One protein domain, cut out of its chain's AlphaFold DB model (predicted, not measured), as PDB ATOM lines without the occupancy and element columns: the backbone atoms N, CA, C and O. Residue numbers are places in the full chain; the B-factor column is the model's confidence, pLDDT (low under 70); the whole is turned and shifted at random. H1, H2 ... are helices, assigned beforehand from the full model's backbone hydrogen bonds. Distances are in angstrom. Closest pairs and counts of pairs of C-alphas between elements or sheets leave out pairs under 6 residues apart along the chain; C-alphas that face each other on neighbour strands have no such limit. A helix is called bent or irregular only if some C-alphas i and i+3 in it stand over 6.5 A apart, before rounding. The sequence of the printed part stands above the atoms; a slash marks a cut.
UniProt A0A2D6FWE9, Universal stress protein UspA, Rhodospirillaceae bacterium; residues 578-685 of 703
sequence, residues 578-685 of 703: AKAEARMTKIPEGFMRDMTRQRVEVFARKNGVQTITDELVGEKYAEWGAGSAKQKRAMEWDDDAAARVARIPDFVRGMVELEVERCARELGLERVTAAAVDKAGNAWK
ATOM      1  N   ALA A 578     125.227 208.482 113.692       81.69
ATOM      2  CA  ALA A 578     126.091 208.843 112.560       81.69
ATOM      3  C   ALA A 578     127.483 209.359 112.993       81.69
ATOM      4  O   ALA A 578     128.476 209.147 112.300       81.69
ATOM      5  N   LYS A 579     127.574 210.008 114.165       80.06
ATOM      6  CA  LYS A 579     128.852 210.456 114.743       80.06
ATOM      7  C   LYS A 579     129.680 209.293 115.306       80.06
ATOM      8  O   LYS A 579     130.889 209.273 115.091       80.06
ATOM      9  N   ALA A 580     129.044 208.315 115.957       82.56
ATOM     10  CA  ALA A 580     129.715 207.103 116.430       82.56
ATOM     11  C   ALA A 580     130.217 206.239 115.258       82.56
ATOM     12  O   ALA A 580     131.354 205.772 115.286       82.56
ATOM     13  N   GLU A 581     129.434 206.119 114.181       84.94
ATOM     14  CA  GLU A 581     129.865 205.482 112.927       84.94
ATOM     15  C   GLU A 581     131.086 206.185 112.317       84.94
ATOM     16  O   GLU A 581     132.094 205.551 112.004       84.94
ATOM     17  N   ALA A 582     131.060 207.518 112.238       82.25
ATOM     18  CA  ALA A 582     132.197 208.305 111.759       82.25
ATOM     19  C   ALA A 582     133.448 208.182 112.653       82.25
ATOM     20  O   ALA A 582     134.567 208.442 112.208       82.25
ATOM     21  N   ARG A 583     133.290 207.799 113.926       79.50
ATOM     22  CA  ARG A 583     134.412 207.475 114.814       79.50
ATOM     23  C   ARG A 583     134.951 206.068 114.541       79.50
ATOM     24  O   ARG A 583     136.166 205.885 114.591       79.50
ATOM     25  N   MET A 584     134.093 205.110 114.191       79.06
ATOM     26  CA  MET A 584     134.495 203.747 113.826       79.06
ATOM     27  C   MET A 584     135.288 203.683 112.522       79.06
ATOM     28  O   MET A 584     136.229 202.895 112.413       79.06
ATOM     29  N   THR A 585     134.987 204.551 111.556       78.94
ATOM     30  CA  THR A 585     135.722 204.610 110.281       78.94
ATOM     31  C   THR A 585     137.173 205.083 110.428       78.94
ATOM     32  O   THR A 585     137.991 204.812 109.551       78.94
ATOM     33  N   LYS A 586     137.535 205.721 111.554       74.81
ATOM     34  CA  LYS A 586     138.927 206.095 111.874       74.81
ATOM     35  C   LYS A 586     139.804 204.897 112.251       74.81
ATOM     36  O   LYS A 586     141.026 205.013 112.220       74.81
ATOM     37  N   ILE A 587     139.200 203.766 112.617       71.38
ATOM     38  CA  ILE A 587     139.914 202.504 112.836       71.38
ATOM     39  C   ILE A 587     140.040 201.810 111.475       71.38
ATOM     40  O   ILE A 587     139.028 201.721 110.781       71.38
ATOM     41  N   PRO A 588     141.225 201.326 111.060       66.50
ATOM     42  CA  PRO A 588     141.395 200.621 109.786       66.50
ATOM     43  C   PRO A 588     140.387 199.478 109.586       66.50
ATOM     44  O   PRO A 588     140.031 198.796 110.546       66.50
ATOM     45  N   GLU A 589     139.928 199.281 108.345       58.84
ATOM     46  CA  GLU A 589     138.995 198.198 108.000       58.84
ATOM     47  C   GLU A 589     139.579 196.815 108.267       58.84
ATOM     48  O   GLU A 589     140.774 196.578 108.082       58.84
ATOM     49  N   GLY A 590     138.707 195.907 108.702       61.75
ATOM     50  CA  GLY A 590     139.046 194.553 109.115       61.75
ATOM     51  C   GLY A 590     138.901 194.343 110.621       61.75
ATOM     52  O   GLY A 590     138.279 195.133 111.332       61.75
ATOM     53  N   PHE A 591     139.535 193.277 111.107       59.34
ATOM     54  CA  PHE A 591     139.360 192.716 112.451       59.34
ATOM     55  C   PHE A 591     139.314 193.741 113.602       59.34
ATOM     56  O   PHE A 591     138.452 193.659 114.474       59.34
ATOM     57  N   MET A 592     140.208 194.737 113.605       61.19
ATOM     58  CA  MET A 592     140.288 195.731 114.685       61.19
ATOM     59  C   MET A 592     139.037 196.616 114.777       61.19
ATOM     60  O   MET A 592     138.639 197.002 115.881       61.19
ATOM     61  N   ARG A 593     138.406 196.939 113.640       73.62
ATOM     62  CA  ARG A 593     137.166 197.723 113.590       73.62
ATOM     63  C   ARG A 593     135.979 196.884 114.059       73.62
ATOM     64  O   ARG A 593     135.199 197.372 114.875       73.62
ATOM     65  N   ASP A 594     135.896 195.634 113.612       67.06
ATOM     66  CA  ASP A 594     134.804 194.711 113.952       67.06
ATOM     67  C   ASP A 594     134.804 194.369 115.447       67.06
ATOM     68  O   ASP A 594     133.782 194.484 116.123       67.06
ATOM     69  N   MET A 595     135.978 194.074 116.007       66.44
ATOM     70  CA  MET A 595     136.146 193.798 117.436       66.44
ATOM     71  C   MET A 595     135.819 195.024 118.301       66.44
ATOM     72  O   MET A 595     135.158 194.915 119.337       66.44
ATOM     73  N   THR A 596     136.273 196.212 117.886       71.69
ATOM     74  CA  THR A 596     135.980 197.451 118.620       71.69
ATOM     75  C   THR A 596     134.478 197.741 118.612       71.69
ATOM     76  O   THR A 596     133.920 198.071 119.659       71.69
ATOM     77  N   ARG A 597     133.809 197.535 117.469       80.94
ATOM     78  CA  ARG A 597     132.349 197.636 117.336       80.94
ATOM     79  C   ARG A 597     131.636 196.664 118.278       80.94
ATOM     80  O   ARG A 597     130.835 197.103 119.099       80.94
ATOM     81  N   GLN A 598     131.997 195.382 118.245       72.88
ATOM     82  CA  GLN A 598     131.388 194.347 119.084       72.88
ATOM     83  C   GLN A 598     131.507 194.663 120.584       72.88
ATOM     84  O   GLN A 598     130.551 194.492 121.338       72.88
ATOM     85  N   ARG A 599     132.654 195.176 121.047       70.75
ATOM     86  CA  ARG A 599     132.834 195.519 122.470       70.75
ATOM     87  C   ARG A 599     132.046 196.748 122.908       70.75
ATOM     88  O   ARG A 599     131.569 196.779 124.043       70.75
ATOM     89  N   VAL A 600     131.908 197.746 122.038       78.62
ATOM     90  CA  VAL A 600     131.030 198.894 122.299       78.62
ATOM     91  C   VAL A 600     129.573 198.430 122.370       78.62
ATOM     92  O   VAL A 600     128.845 198.857 123.259       78.62
ATOM     93  N   GLU A 601     129.165 197.497 121.511       82.62
ATOM     94  CA  GLU A 601     127.817 196.918 121.524       82.62
ATOM     95  C   GLU A 601     127.535 196.097 122.785       82.62
ATOM     96  O   GLU A 601     126.491 196.261 123.412       82.62
ATOM     97  N   VAL A 602     128.481 195.263 123.220       73.31
ATOM     98  CA  VAL A 602     128.383 194.526 124.492       73.31
ATOM     99  C   VAL A 602     128.301 195.490 125.678       73.31
ATOM    100  O   VAL A 602     127.499 195.284 126.589       73.31
ATOM    101  N   PHE A 603     129.083 196.571 125.664       73.62
ATOM    102  CA  PHE A 603     129.022 197.604 126.695       73.62
ATOM    103  C   PHE A 603     127.674 198.339 126.696       73.62
ATOM    104  O   PHE A 603     127.108 198.560 127.766       73.62
ATOM    105  N   ALA A 604     127.123 198.657 125.524       78.44
ATOM    106  CA  ALA A 604     125.804 199.267 125.396       78.44
ATOM    107  C   ALA A 604     124.701 198.345 125.944       78.44
ATOM    108  O   ALA A 604     123.889 198.792 126.752       78.44
ATOM    109  N   ARG A 605     124.741 197.040 125.624       79.12
ATOM    110  CA  ARG A 605     123.817 196.034 126.189       79.12
ATOM    111  C   ARG A 605     123.924 195.946 127.707       79.12
ATOM    112  O   ARG A 605     122.905 195.967 128.389       79.12
ATOM    113  N   LYS A 606     125.147 195.907 128.246       71.38
ATOM    114  CA  LYS A 606     125.393 195.821 129.694       71.38
ATOM    115  C   LYS A 606     124.874 197.041 130.463       71.38
ATOM    116  O   LYS A 606     124.464 196.898 131.608       71.38
ATOM    117  N   ASN A 607     124.882 198.218 129.841       72.31
ATOM    118  CA  ASN A 607     124.368 199.455 130.437       72.31
ATOM    119  C   ASN A 607     122.912 199.762 130.035       72.31
ATOM    120  O   ASN A 607     122.415 200.841 130.342       72.31
ATOM    121  N   GLY A 608     122.225 198.842 129.343       77.81
ATOM    122  CA  GLY A 608     120.827 199.011 128.932       77.81
ATOM    123  C   GLY A 608     120.592 200.119 127.895       77.81
ATOM    124  O   GLY A 608     119.478 200.625 127.783       77.81
ATOM    125  N   VAL A 609     121.619 200.519 127.140       79.88
ATOM    126  CA  VAL A 609     121.547 201.617 126.166       79.88
ATOM    127  C   VAL A 609     121.247 201.069 124.770       79.88
ATOM    128  O   VAL A 609     122.012 200.271 124.236       79.88
ATOM    129  N   GLN A 610     120.153 201.523 124.148       81.38
ATOM    130  CA  GLN A 610     119.732 201.068 122.810       81.38
ATOM    131  C   GLN A 610     120.375 201.844 121.645       81.38
ATOM    132  O   GLN A 610     120.422 201.343 120.520       81.38
ATOM    133  N   THR A 611     120.889 203.053 121.901       86.94
ATOM    134  CA  THR A 611     121.545 203.899 120.893       86.94
ATOM    135  C   THR A 611     122.989 204.194 121.285       86.94
ATOM    136  O   THR A 611     123.254 204.842 122.295       86.94
ATOM    137  N   ILE A 612     123.938 203.765 120.457       87.38
ATOM    138  CA  ILE A 612     125.368 203.996 120.652       87.38
ATOM    139  C   ILE A 612     125.712 205.405 120.154       87.38
ATOM    140  O   ILE A 612     125.793 205.683 118.950       87.38
ATOM    141  N   THR A 613     125.885 206.323 121.103       89.25
ATOM    142  CA  THR A 613     126.271 207.715 120.850       89.25
ATOM    143  C   THR A 613     127.792 207.872 120.805       89.25
ATOM    144  O   THR A 613     128.544 207.040 121.307       89.25
ATOM    145  N   ASP A 614     128.265 208.964 120.202       84.25
ATOM    146  CA  ASP A 614     129.695 209.310 120.173       84.25
ATOM    147  C   ASP A 614     130.292 209.497 121.585       84.25
ATOM    148  O   ASP A 614     131.464 209.200 121.815       84.25
ATOM    149  N   GLU A 615     129.462 209.938 122.535       79.69
ATOM    150  CA  GLU A 615     129.800 210.103 123.953       79.69
ATOM    151  C   GLU A 615     130.048 208.750 124.629       79.69
ATOM    152  O   GLU A 615     131.100 208.570 125.236       79.69
ATOM    153  N   LEU A 616     129.165 207.764 124.424       83.25
ATOM    154  CA  LEU A 616     129.306 206.411 124.976       83.25
ATOM    155  C   LEU A 616     130.545 205.684 124.424       83.25
ATOM    156  O   LEU A 616     131.269 205.011 125.160       83.25
ATOM    157  N   VAL A 617     130.845 205.862 123.132       81.62
ATOM    158  CA  VAL A 617     132.105 205.372 122.542       81.62
ATOM    159  C   VAL A 617     133.308 206.088 123.165       81.62
ATOM    160  O   VAL A 617     134.335 205.465 123.435       81.62
ATOM    161  N   GLY A 618     133.190 207.394 123.417       80.00
ATOM    162  CA  GLY A 618     134.209 208.202 124.085       80.00
ATOM    163  C   GLY A 618     134.507 207.745 125.513       80.00
ATOM    164  O   GLY A 618     135.678 207.584 125.855       80.00
ATOM    165  N   GLU A 619     133.479 207.476 126.315       79.12
ATOM    166  CA  GLU A 619     133.604 206.926 127.671       79.12
ATOM    167  C   GLU A 619     134.324 205.580 127.656       79.12
ATOM    168  O   GLU A 619     135.269 205.366 128.418       79.12
ATOM    169  N   LYS A 620     133.952 204.698 126.720       78.88
ATOM    170  CA  LYS A 620     134.595 203.389 126.613       78.88
ATOM    171  C   LYS A 620     136.059 203.489 126.185       78.88
ATOM    172  O   LYS A 620     136.907 202.769 126.711       78.88
ATOM    173  N   TYR A 621     136.382 204.408 125.275       80.94
ATOM    174  CA  TYR A 621     137.766 204.671 124.873       80.94
ATOM    175  C   TYR A 621     138.584 205.274 126.020       80.94
ATOM    176  O   TYR A 621     139.763 204.955 126.144       80.94
ATOM    177  N   ALA A 622     137.981 206.106 126.873       74.69
ATOM    178  CA  ALA A 622     138.640 206.648 128.058       74.69
ATOM    179  C   ALA A 622     138.922 205.557 129.106       74.69
ATOM    180  O   ALA A 622     140.023 205.511 129.655       74.69
ATOM    181  N   GLU A 623     137.978 204.637 129.331       75.50
ATOM    182  CA  GLU A 623     138.158 203.463 130.199       75.50
ATOM    183  C   GLU A 623     139.306 202.570 129.698       75.50
ATOM    184  O   GLU A 623     140.205 202.209 130.464       75.50
ATOM    185  N   TRP A 624     139.333 202.265 128.396       77.12
ATOM    186  CA  TRP A 624     140.428 201.507 127.787       77.12
ATOM    187  C   TRP A 624     141.750 202.260 127.834       77.12
ATOM    188  O   TRP A 624     142.764 201.664 128.188       77.12
ATOM    189  N   GLY A 625     141.739 203.568 127.580       76.50
ATOM    190  CA  GLY A 625     142.920 204.417 127.686       76.50
ATOM    191  C   GLY A 625     143.516 204.419 129.090       76.50
ATOM    192  O   GLY A 625     144.731 204.302 129.233       76.50
ATOM    193  N   ALA A 626     142.680 204.450 130.131       73.06
ATOM    194  CA  ALA A 626     143.127 204.345 131.517       73.06
ATOM    195  C   ALA A 626     143.736 202.968 131.842       73.06
ATOM    196  O   ALA A 626     144.678 202.889 132.630       73.06
ATOM    197  N   GLY A 627     143.225 201.886 131.244       71.31
ATOM    198  CA  GLY A 627     143.805 200.542 131.350       71.31
ATOM    199  C   GLY A 627     145.122 200.395 130.579       71.31
ATOM    200  O   GLY A 627     146.096 199.884 131.124       71.31
ATOM    201  N   SER A 628     145.166 200.907 129.348       76.69
ATOM    202  CA  SER A 628     146.326 200.932 128.449       76.69
ATOM    203  C   SER A 628     147.490 201.725 129.052       76.69
ATOM    204  O   SER A 628     148.612 201.233 129.093       76.69
ATOM    205  N   ALA A 629     147.221 202.902 129.631       75.38
ATOM    206  CA  ALA A 629     148.239 203.754 130.253       75.38
ATOM    207  C   ALA A 629     148.871 203.162 131.529       75.38
ATOM    208  O   ALA A 629     149.941 203.606 131.947       75.38
ATOM    209  N   LYS A 630     148.220 202.178 132.167       77.75
ATOM    210  CA  LYS A 630     148.774 201.458 133.329       77.75
ATOM    211  C   LYS A 630     149.772 200.374 132.929       77.75
ATOM    212  O   LYS A 630     150.569 199.969 133.773       77.75
ATOM    213  N   GLN A 631     149.735 199.914 131.679       77.75
ATOM    214  CA  GLN A 631     150.638 198.879 131.194       77.75
ATOM    215  C   GLN A 631     151.983 199.489 130.805       77.75
ATOM    216  O   GLN A 631     152.055 200.550 130.184       77.75
ATOM    217  N   LYS A 632     153.063 198.810 131.184       76.88
ATOM    218  CA  LYS A 632     154.432 199.149 130.793       76.88
ATOM    219  C   LYS A 632     155.071 197.909 130.193       76.88
ATOM    220  O   LYS A 632     154.855 196.818 130.714       76.88
ATOM    221  N   ARG A 633     155.874 198.099 129.146       83.44
ATOM    222  CA  ARG A 633     156.665 197.021 128.545       83.44
ATOM    223  C   ARG A 633     157.562 196.379 129.593       83.44
ATOM    224  O   ARG A 633     158.261 197.087 130.322       83.44
ATOM    225  N   ALA A 634     157.525 195.058 129.657       83.56
ATOM    226  CA  ALA A 634     158.358 194.252 130.536       83.56
ATOM    227  C   ALA A 634     159.453 193.494 129.767       83.56
ATOM    228  O   ALA A 634     160.320 192.894 130.400       83.56
ATOM    229  N   MET A 635     159.441 193.528 128.428       86.62
ATOM    230  CA  MET A 635     160.444 192.893 127.566       86.62
ATOM    231  C   MET A 635     161.123 193.908 126.639       86.62
ATOM    232  O   MET A 635     160.597 194.992 126.388       86.62
ATOM    233  N   GLU A 636     162.291 193.550 126.101       87.19
ATOM    234  CA  GLU A 636     162.891 194.272 124.974       87.19
ATOM    235  C   GLU A 636     162.155 193.935 123.669       87.19
ATOM    236  O   GLU A 636     161.672 192.818 123.484       87.19
ATOM    237  N   TRP A 637     162.063 194.910 122.764       93.00
ATOM    238  CA  TRP A 637     161.368 194.787 121.481       93.00
ATOM    239  C   TRP A 637     162.329 195.119 120.348       93.00
ATOM    240  O   TRP A 637     163.085 196.085 120.458       93.00
ATOM    241  N   ASP A 638     162.254 194.370 119.252       91.69
ATOM    242  CA  ASP A 638     162.934 194.759 118.020       91.69
ATOM    243  C   ASP A 638     162.279 196.013 117.413       91.69
ATOM    244  O   ASP A 638     161.070 196.250 117.556       91.69
ATOM    245  N   ASP A 639     163.082 196.828 116.726       85.88
ATOM    246  CA  ASP A 639     162.650 198.119 116.174       85.88
ATOM    247  C   ASP A 639     161.471 197.973 115.197       85.88
ATOM    248  O   ASP A 639     160.576 198.822 115.146       85.88
ATOM    249  N   ASP A 640     161.425 196.875 114.441       83.50
ATOM    250  CA  ASP A 640     160.360 196.584 113.484       83.50
ATOM    251  C   ASP A 640     159.052 196.145 114.168       83.50
ATOM    252  O   ASP A 640     157.970 196.593 113.774       83.50
ATOM    253  N   ALA A 641     159.129 195.340 115.229       85.56
ATOM    254  CA  ALA A 641     158.000 194.954 116.071       85.56
ATOM    255  C   ALA A 641     157.408 196.172 116.797       85.56
ATOM    256  O   ALA A 641     156.190 196.390 116.780       85.56
ATOM    257  N   ALA A 642     158.274 197.017 117.361       86.00
ATOM    258  CA  ALA A 642     157.883 198.259 118.016       86.00
ATOM    259  C   ALA A 642     157.212 199.231 117.030       86.00
ATOM    260  O   ALA A 642     156.170 199.810 117.351       86.00
ATOM    261  N   ALA A 643     157.747 199.367 115.812       82.56
ATOM    262  CA  ALA A 643     157.169 200.217 114.771       82.56
ATOM    263  C   ALA A 643     155.784 199.739 114.297       82.56
ATOM    264  O   ALA A 643     154.946 200.563 113.920       82.56
ATOM    265  N   ARG A 644     155.511 198.427 114.318       80.44
ATOM    266  CA  ARG A 644     154.189 197.867 113.979       80.44
ATOM    267  C   ARG A 644     153.151 198.187 115.048       80.44
ATOM    268  O   ARG A 644     152.074 198.680 114.715       80.44
ATOM    269  N   VAL A 645     153.483 197.975 116.321       82.06
ATOM    270  CA  VAL A 645     152.563 198.237 117.441       82.06
ATOM    271  C   VAL A 645     152.360 199.737 117.683       82.06
ATOM    272  O   VAL A 645     151.271 200.154 118.072       82.06
ATOM    273  N   ALA A 646     153.326 200.584 117.321       80.56
ATOM    274  CA  ALA A 646     153.164 202.040 117.348       80.56
ATOM    275  C   ALA A 646     152.024 202.557 116.443       80.56
ATOM    276  O   ALA A 646     151.472 203.623 116.700       80.56
ATOM    277  N   ARG A 647     151.621 201.801 115.409       79.06
ATOM    278  CA  ARG A 647     150.486 202.155 114.531       79.06
ATOM    279  C   ARG A 647     149.123 201.924 115.188       79.06
ATOM    280  O   ARG A 647     148.108 202.374 114.664       79.06
ATOM    281  N   ILE A 648     149.093 201.217 116.316       77.31
ATOM    282  CA  ILE A 648     147.879 200.944 117.082       77.31
ATOM    283  C   ILE A 648     147.526 202.190 117.910       77.31
ATOM    284  O   ILE A 648     148.430 202.799 118.492       77.31
ATOM    285  N   PRO A 649     146.241 202.589 117.989       76.56
ATOM    286  CA  PRO A 649     145.819 203.741 118.781       76.56
ATOM    287  C   PRO A 649     146.226 203.658 120.260       76.56
ATOM    288  O   PRO A 649     146.116 202.602 120.886       76.56
ATOM    289  N   ASP A 650     146.628 204.794 120.842       74.00
ATOM    290  CA  ASP A 650     147.168 204.875 122.213       74.00
ATOM    291  C   ASP A 650     146.233 204.269 123.277       74.00
ATOM    292  O   ASP A 650     146.687 203.628 124.226       74.00
ATOM    293  N   PHE A 651     144.915 204.416 123.104       72.62
ATOM    294  CA  PHE A 651     143.925 203.967 124.087       72.62
ATOM    295  C   PHE A 651     143.823 202.437 124.230       72.62
ATOM    296  O   PHE A 651     143.246 201.965 125.201       72.62
ATOM    297  N   VAL A 652     144.397 201.657 123.307       72.00
ATOM    298  CA  VAL A 652     144.483 200.182 123.397       72.00
ATOM    299  C   VAL A 652     145.913 199.650 123.301       72.00
ATOM    300  O   VAL A 652     146.144 198.489 123.634       72.00
ATOM    301  N   ARG A 653     146.884 200.478 122.886       82.69
ATOM    302  CA  ARG A 653     148.263 200.050 122.610       82.69
ATOM    303  C   ARG A 653     148.912 199.300 123.776       82.69
ATOM    304  O   ARG A 653     149.471 198.238 123.545       82.69
ATOM    305  N   GLY A 654     148.801 199.790 125.009       80.94
ATOM    306  CA  GLY A 654     149.423 199.164 126.181       80.94
ATOM    307  C   GLY A 654     148.879 197.766 126.492       80.94
ATOM    308  O   GLY A 654     149.631 196.894 126.914       80.94
ATOM    309  N   MET A 655     147.596 197.511 126.214       77.44
ATOM    310  CA  MET A 655     147.016 196.168 126.348       77.44
ATOM    311  C   MET A 655     147.491 195.234 125.226       77.44
ATOM    312  O   MET A 655     147.743 194.059 125.473       77.44
ATOM    313  N   VAL A 656     147.663 195.761 124.006       81.00
ATOM    314  CA  VAL A 656     148.263 195.008 122.892       81.00
ATOM    315  C   VAL A 656     149.714 194.646 123.183       81.00
ATOM    316  O   VAL A 656     150.107 193.504 122.973       81.00
ATOM    317  N   GLU A 657     150.495 195.578 123.721       85.56
ATOM    318  CA  GLU A 657     151.879 195.320 124.125       85.56
ATOM    319  C   GLU A 657     151.968 194.204 125.177       85.56
ATOM    320  O   GLU A 657     152.788 193.302 125.025       85.56
ATOM    321  N   LEU A 658     151.077 194.200 126.176       85.12
ATOM    322  CA  LEU A 658     151.024 193.159 127.207       85.12
ATOM    323  C   LEU A 658     150.800 191.752 126.622       85.12
ATOM    324  O   LEU A 658     151.492 190.803 126.995       85.12
ATOM    325  N   GLU A 659     149.843 191.610 125.704       83.19
ATOM    326  CA  GLU A 659     149.518 190.314 125.094       83.19
ATOM    327  C   GLU A 659     150.569 189.849 124.084       83.19
ATOM    328  O   GLU A 659     150.868 188.659 124.008       83.19
ATOM    329  N   VAL A 660     151.186 190.769 123.339       86.44
ATOM    330  CA  VAL A 660     152.312 190.425 122.459       86.44
ATOM    331  C   VAL A 660     153.518 189.956 123.280       86.44
ATOM    332  O   VAL A 660     154.156 188.972 122.909       86.44
ATOM    333  N   GLU A 661     153.821 190.595 124.414       88.19
ATOM    334  CA  GLU A 661     154.879 190.127 125.323       88.19
ATOM    335  C   GLU A 661     154.551 188.759 125.928       88.19
ATOM    336  O   GLU A 661     155.441 187.929 126.121       88.19
ATOM    337  N   ARG A 662     153.274 188.491 126.215       83.31
ATOM    338  CA  ARG A 662     152.832 187.165 126.654       83.31
ATOM    339  C   ARG A 662     153.026 186.119 125.555       83.31
ATOM    340  O   ARG A 662     153.581 185.062 125.839       83.31
ATOM    341  N   CYS A 663     152.634 186.429 124.319       84.19
ATOM    342  CA  CYS A 663     152.883 185.586 123.150       84.19
ATOM    343  C   CYS A 663     154.384 185.289 123.008       84.19
ATOM    344  O   CYS A 663     154.773 184.129 122.940       84.19
ATOM    345  N   ALA A 664     155.247 186.306 123.078       86.12
ATOM    346  CA  ALA A 664     156.697 186.118 123.012       86.12
ATOM    347  C   ALA A 664     157.229 185.204 124.134       86.12
ATOM    348  O   ALA A 664     158.017 184.301 123.856       86.12
ATOM    349  N   ARG A 665     156.748 185.369 125.377       85.69
ATOM    350  CA  ARG A 665     157.092 184.489 126.511       85.69
ATOM    351  C   ARG A 665     156.645 183.045 126.301       85.69
ATOM    352  O   ARG A 665     157.406 182.129 126.597       85.69
ATOM    353  N   GLU A 666     155.435 182.828 125.795       82.50
ATOM    354  CA  GLU A 666     154.906 181.484 125.525       82.50
ATOM    355  C   GLU A 666     155.631 180.785 124.364       82.50
ATOM    356  O   GLU A 666     155.736 179.561 124.366       82.50
ATOM    357  N   LEU A 667     156.201 181.553 123.431       80.38
ATOM    358  CA  LEU A 667     157.079 181.060 122.363       80.38
ATOM    359  C   LEU A 667     158.540 180.873 122.801       80.38
ATOM    360  O   LEU A 667     159.367 180.463 121.989       80.38
ATOM    361  N   GLY A 668     158.879 181.191 124.055       84.69
ATOM    362  CA  GLY A 668     160.245 181.092 124.575       84.69
ATOM    363  C   GLY A 668     161.216 182.134 124.008       84.69
ATOM    364  O   GLY A 668     162.422 181.902 124.006       84.69
ATOM    365  N   LEU A 669     160.717 183.268 123.509       85.56
ATOM    366  CA  LEU A 669     161.545 184.342 122.961       85.56
ATOM    367  C   LEU A 669     162.031 185.283 124.076       85.56
ATOM    368  O   LEU A 669     161.248 185.728 124.911       85.56
ATOM    369  N   GLU A 670     163.317 185.646 124.053       84.38
ATOM    370  CA  GLU A 670     163.913 186.595 125.015       84.38
ATOM    371  C   GLU A 670     163.528 188.061 124.735       84.38
ATOM    372  O   GLU A 670     163.637 188.921 125.609       84.38
ATOM    373  N   ARG A 671     163.042 188.349 123.523       89.56
ATOM    374  CA  ARG A 671     162.565 189.664 123.079       89.56
ATOM    375  C   ARG A 671     161.389 189.541 122.122       89.56
ATOM    376  O   ARG A 671     161.197 188.508 121.482       89.56
ATOM    377  N   VAL A 672     160.608 190.607 122.003       90.00
ATOM    378  CA  VAL A 672     159.468 190.657 121.088       90.00
ATOM    379  C   VAL A 672     159.943 190.919 119.660       90.00
ATOM    380  O   VAL A 672     160.445 192.000 119.351       90.00
ATOM    381  N   THR A 673     159.729 189.933 118.790       91.00
ATOM    382  CA  THR A 673     160.032 189.995 117.354       91.00
ATOM    383  C   THR A 673     158.778 190.315 116.534       91.00
ATOM    384  O   THR A 673     157.644 190.123 116.989       91.00
ATOM    385  N   ALA A 674     158.948 190.735 115.277       85.12
ATOM    386  CA  ALA A 674     157.824 190.929 114.360       85.12
ATOM    387  C   ALA A 674     156.982 189.653 114.151       85.12
ATOM    388  O   ALA A 674     155.764 189.742 114.003       85.12
ATOM    389  N   ALA A 675     157.603 188.471 114.210       82.56
ATOM    390  CA  ALA A 675     156.903 187.191 114.114       82.56
ATOM    391  C   ALA A 675     155.975 186.937 115.316       82.56
ATOM    392  O   ALA A 675     154.871 186.423 115.138       82.56
ATOM    393  N   ALA A 676     156.379 187.341 116.527       84.31
ATOM    394  CA  ALA A 676     155.530 187.246 117.716       84.31
ATOM    395  C   ALA A 676     154.300 188.165 117.610       84.31
ATOM    396  O   ALA A 676     153.193 187.756 117.966       84.31
ATOM    397  N   VAL A 677     154.477 189.374 117.058       84.06
ATOM    398  CA  VAL A 677     153.379 190.314 116.768       84.06
ATOM    399  C   VAL A 677     152.400 189.714 115.755       84.06
ATOM    400  O   VAL A 677     151.190 189.759 115.971       84.06
ATOM    401  N   ASP A 678     152.906 189.121 114.670       82.06
ATOM    402  CA  ASP A 678     152.069 188.532 113.620       82.06
ATOM    403  C   ASP A 678     151.323 187.284 114.119       82.06
ATOM    404  O   ASP A 678     150.139 187.109 113.821       82.06
ATOM    405  N   LYS A 679     151.976 186.440 114.929       82.31
ATOM    406  CA  LYS A 679     151.354 185.260 115.544       82.31
ATOM    407  C   LYS A 679     150.253 185.651 116.526       82.31
ATOM    408  O   LYS A 679     149.155 185.107 116.441       82.31
ATOM    409  N   ALA A 680     150.510 186.637 117.385       79.56
ATOM    410  CA  ALA A 680     149.507 187.173 118.298       79.56
ATOM    411  C   ALA A 680     148.313 187.763 117.522       79.56
ATOM    412  O   ALA A 680     147.167 187.382 117.748       79.56
ATOM    413  N   GLY A 681     148.586 188.594 116.510       75.44
ATOM    414  CA  GLY A 681     147.561 189.188 115.652       75.44
ATOM    415  C   GLY A 681     146.723 188.168 114.876       75.44
ATOM    416  O   GLY A 681     145.525 188.379 114.690       75.44
ATOM    417  N   ASN A 682     147.317 187.058 114.430       75.44
ATOM    418  CA  ASN A 682     146.589 185.983 113.753       75.44
ATOM    419  C   ASN A 682     145.761 185.130 114.723       75.44
ATOM    420  O   ASN A 682     144.654 184.751 114.359       75.44
ATOM    421  N   ALA A 683     146.235 184.887 115.948       70.12
ATOM    422  CA  ALA A 683     145.481 184.157 116.973       70.12
ATOM    423  C   ALA A 683     144.209 184.901 117.428       70.12
ATOM    424  O   ALA A 683     143.235 184.282 117.862       70.12
ATOM    425  N   TRP A 684     144.184 186.231 117.307       71.62
ATOM    426  CA  TRP A 684     142.993 187.031 117.609       71.62
ATOM    427  C   TRP A 684     141.979 187.070 116.455       71.62
ATOM    428  O   TRP A 684     140.800 187.337 116.684       71.62
ATOM    429  N   LYS A 685     142.385 186.774 115.211       62.66
ATOM    430  CA  LYS A 685     141.457 186.777 114.069       62.66
ATOM    431  C   LYS A 685     140.425 185.655 114.211       62.66
ATOM    432  O   LYS A 685     140.777 184.486 114.282       62.66
TER     433      LYS A 685
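This is residues 578 to 685 of the 703 residues of the protein "Universal stress protein UspA" of Rhodospirillaceae bacterium (UniProt A0A2D6FWE9). Two lobes of three helices each stand end to end, H1 to H3 in one and H4 to H6 in the other, joined where the last turns of H3 meet the beginning of H5. In the second lobe H6 crosses H5 and H4 runs beside H6; in the first, H1 and H2 pack loosely on H3. The printed part has 108 residues with six named helices, H1 to H6 along the chain, no named strand, and the class all helix. It is only just compact, close to loose, with a radius of gyration of the C-alphas of 15.3 A, and elongated, spanning 46 by 26 by 20 A.

H5, residues 650 to 666, is the longest at 24.9 A, from C-alpha 650 at (147.168, 204.875, 122.213); it is irregular, C-alphas 651 and 654 being 7.6 A apart. H4 is residues 639 to 645; H6, residues 674 to 684, spans 15.7 A and ends at (142.993, 187.031, 117.609). H3, residues 614 to 628, spans 20.4 A, and H2, residues 591 to 606, 22.4 A. H1, residues 578 to 584, begins at (126.091, 208.843, 112.560).

H5 touches H6 about perpendicular, at 77 degrees, closest at C-alphas 664 and 676, 5.5 A. H4 touches H6 at a shallow tilt of 20 degrees, C-alphas 641 and 674 closest at 4.4 A. With residues 650 to 655 alone H5 touches H3, C-alphas 651 and 625 closest at 3.8 A. H3 touches H1, C-alphas 614 and 580 closest at 4.3 A. H2 and H3 only just touch, with 3 pairs of C-alphas within 8 A, Val 600 and Val 617 closest at 6.6 A. H1 and H5 are apart. Every O i to N i+4 pair is within hydrogen-bond range in H1, H2, H3, H4 and H6; in H5, 11 of 13.

The C-alphas of Gln 610 and Glu 670 are the farthest apart, 46.5 A. The printed part has no cut, and no link is long. Residues 588 to 592, 594 to 595 and 685 have pLDDT under 70.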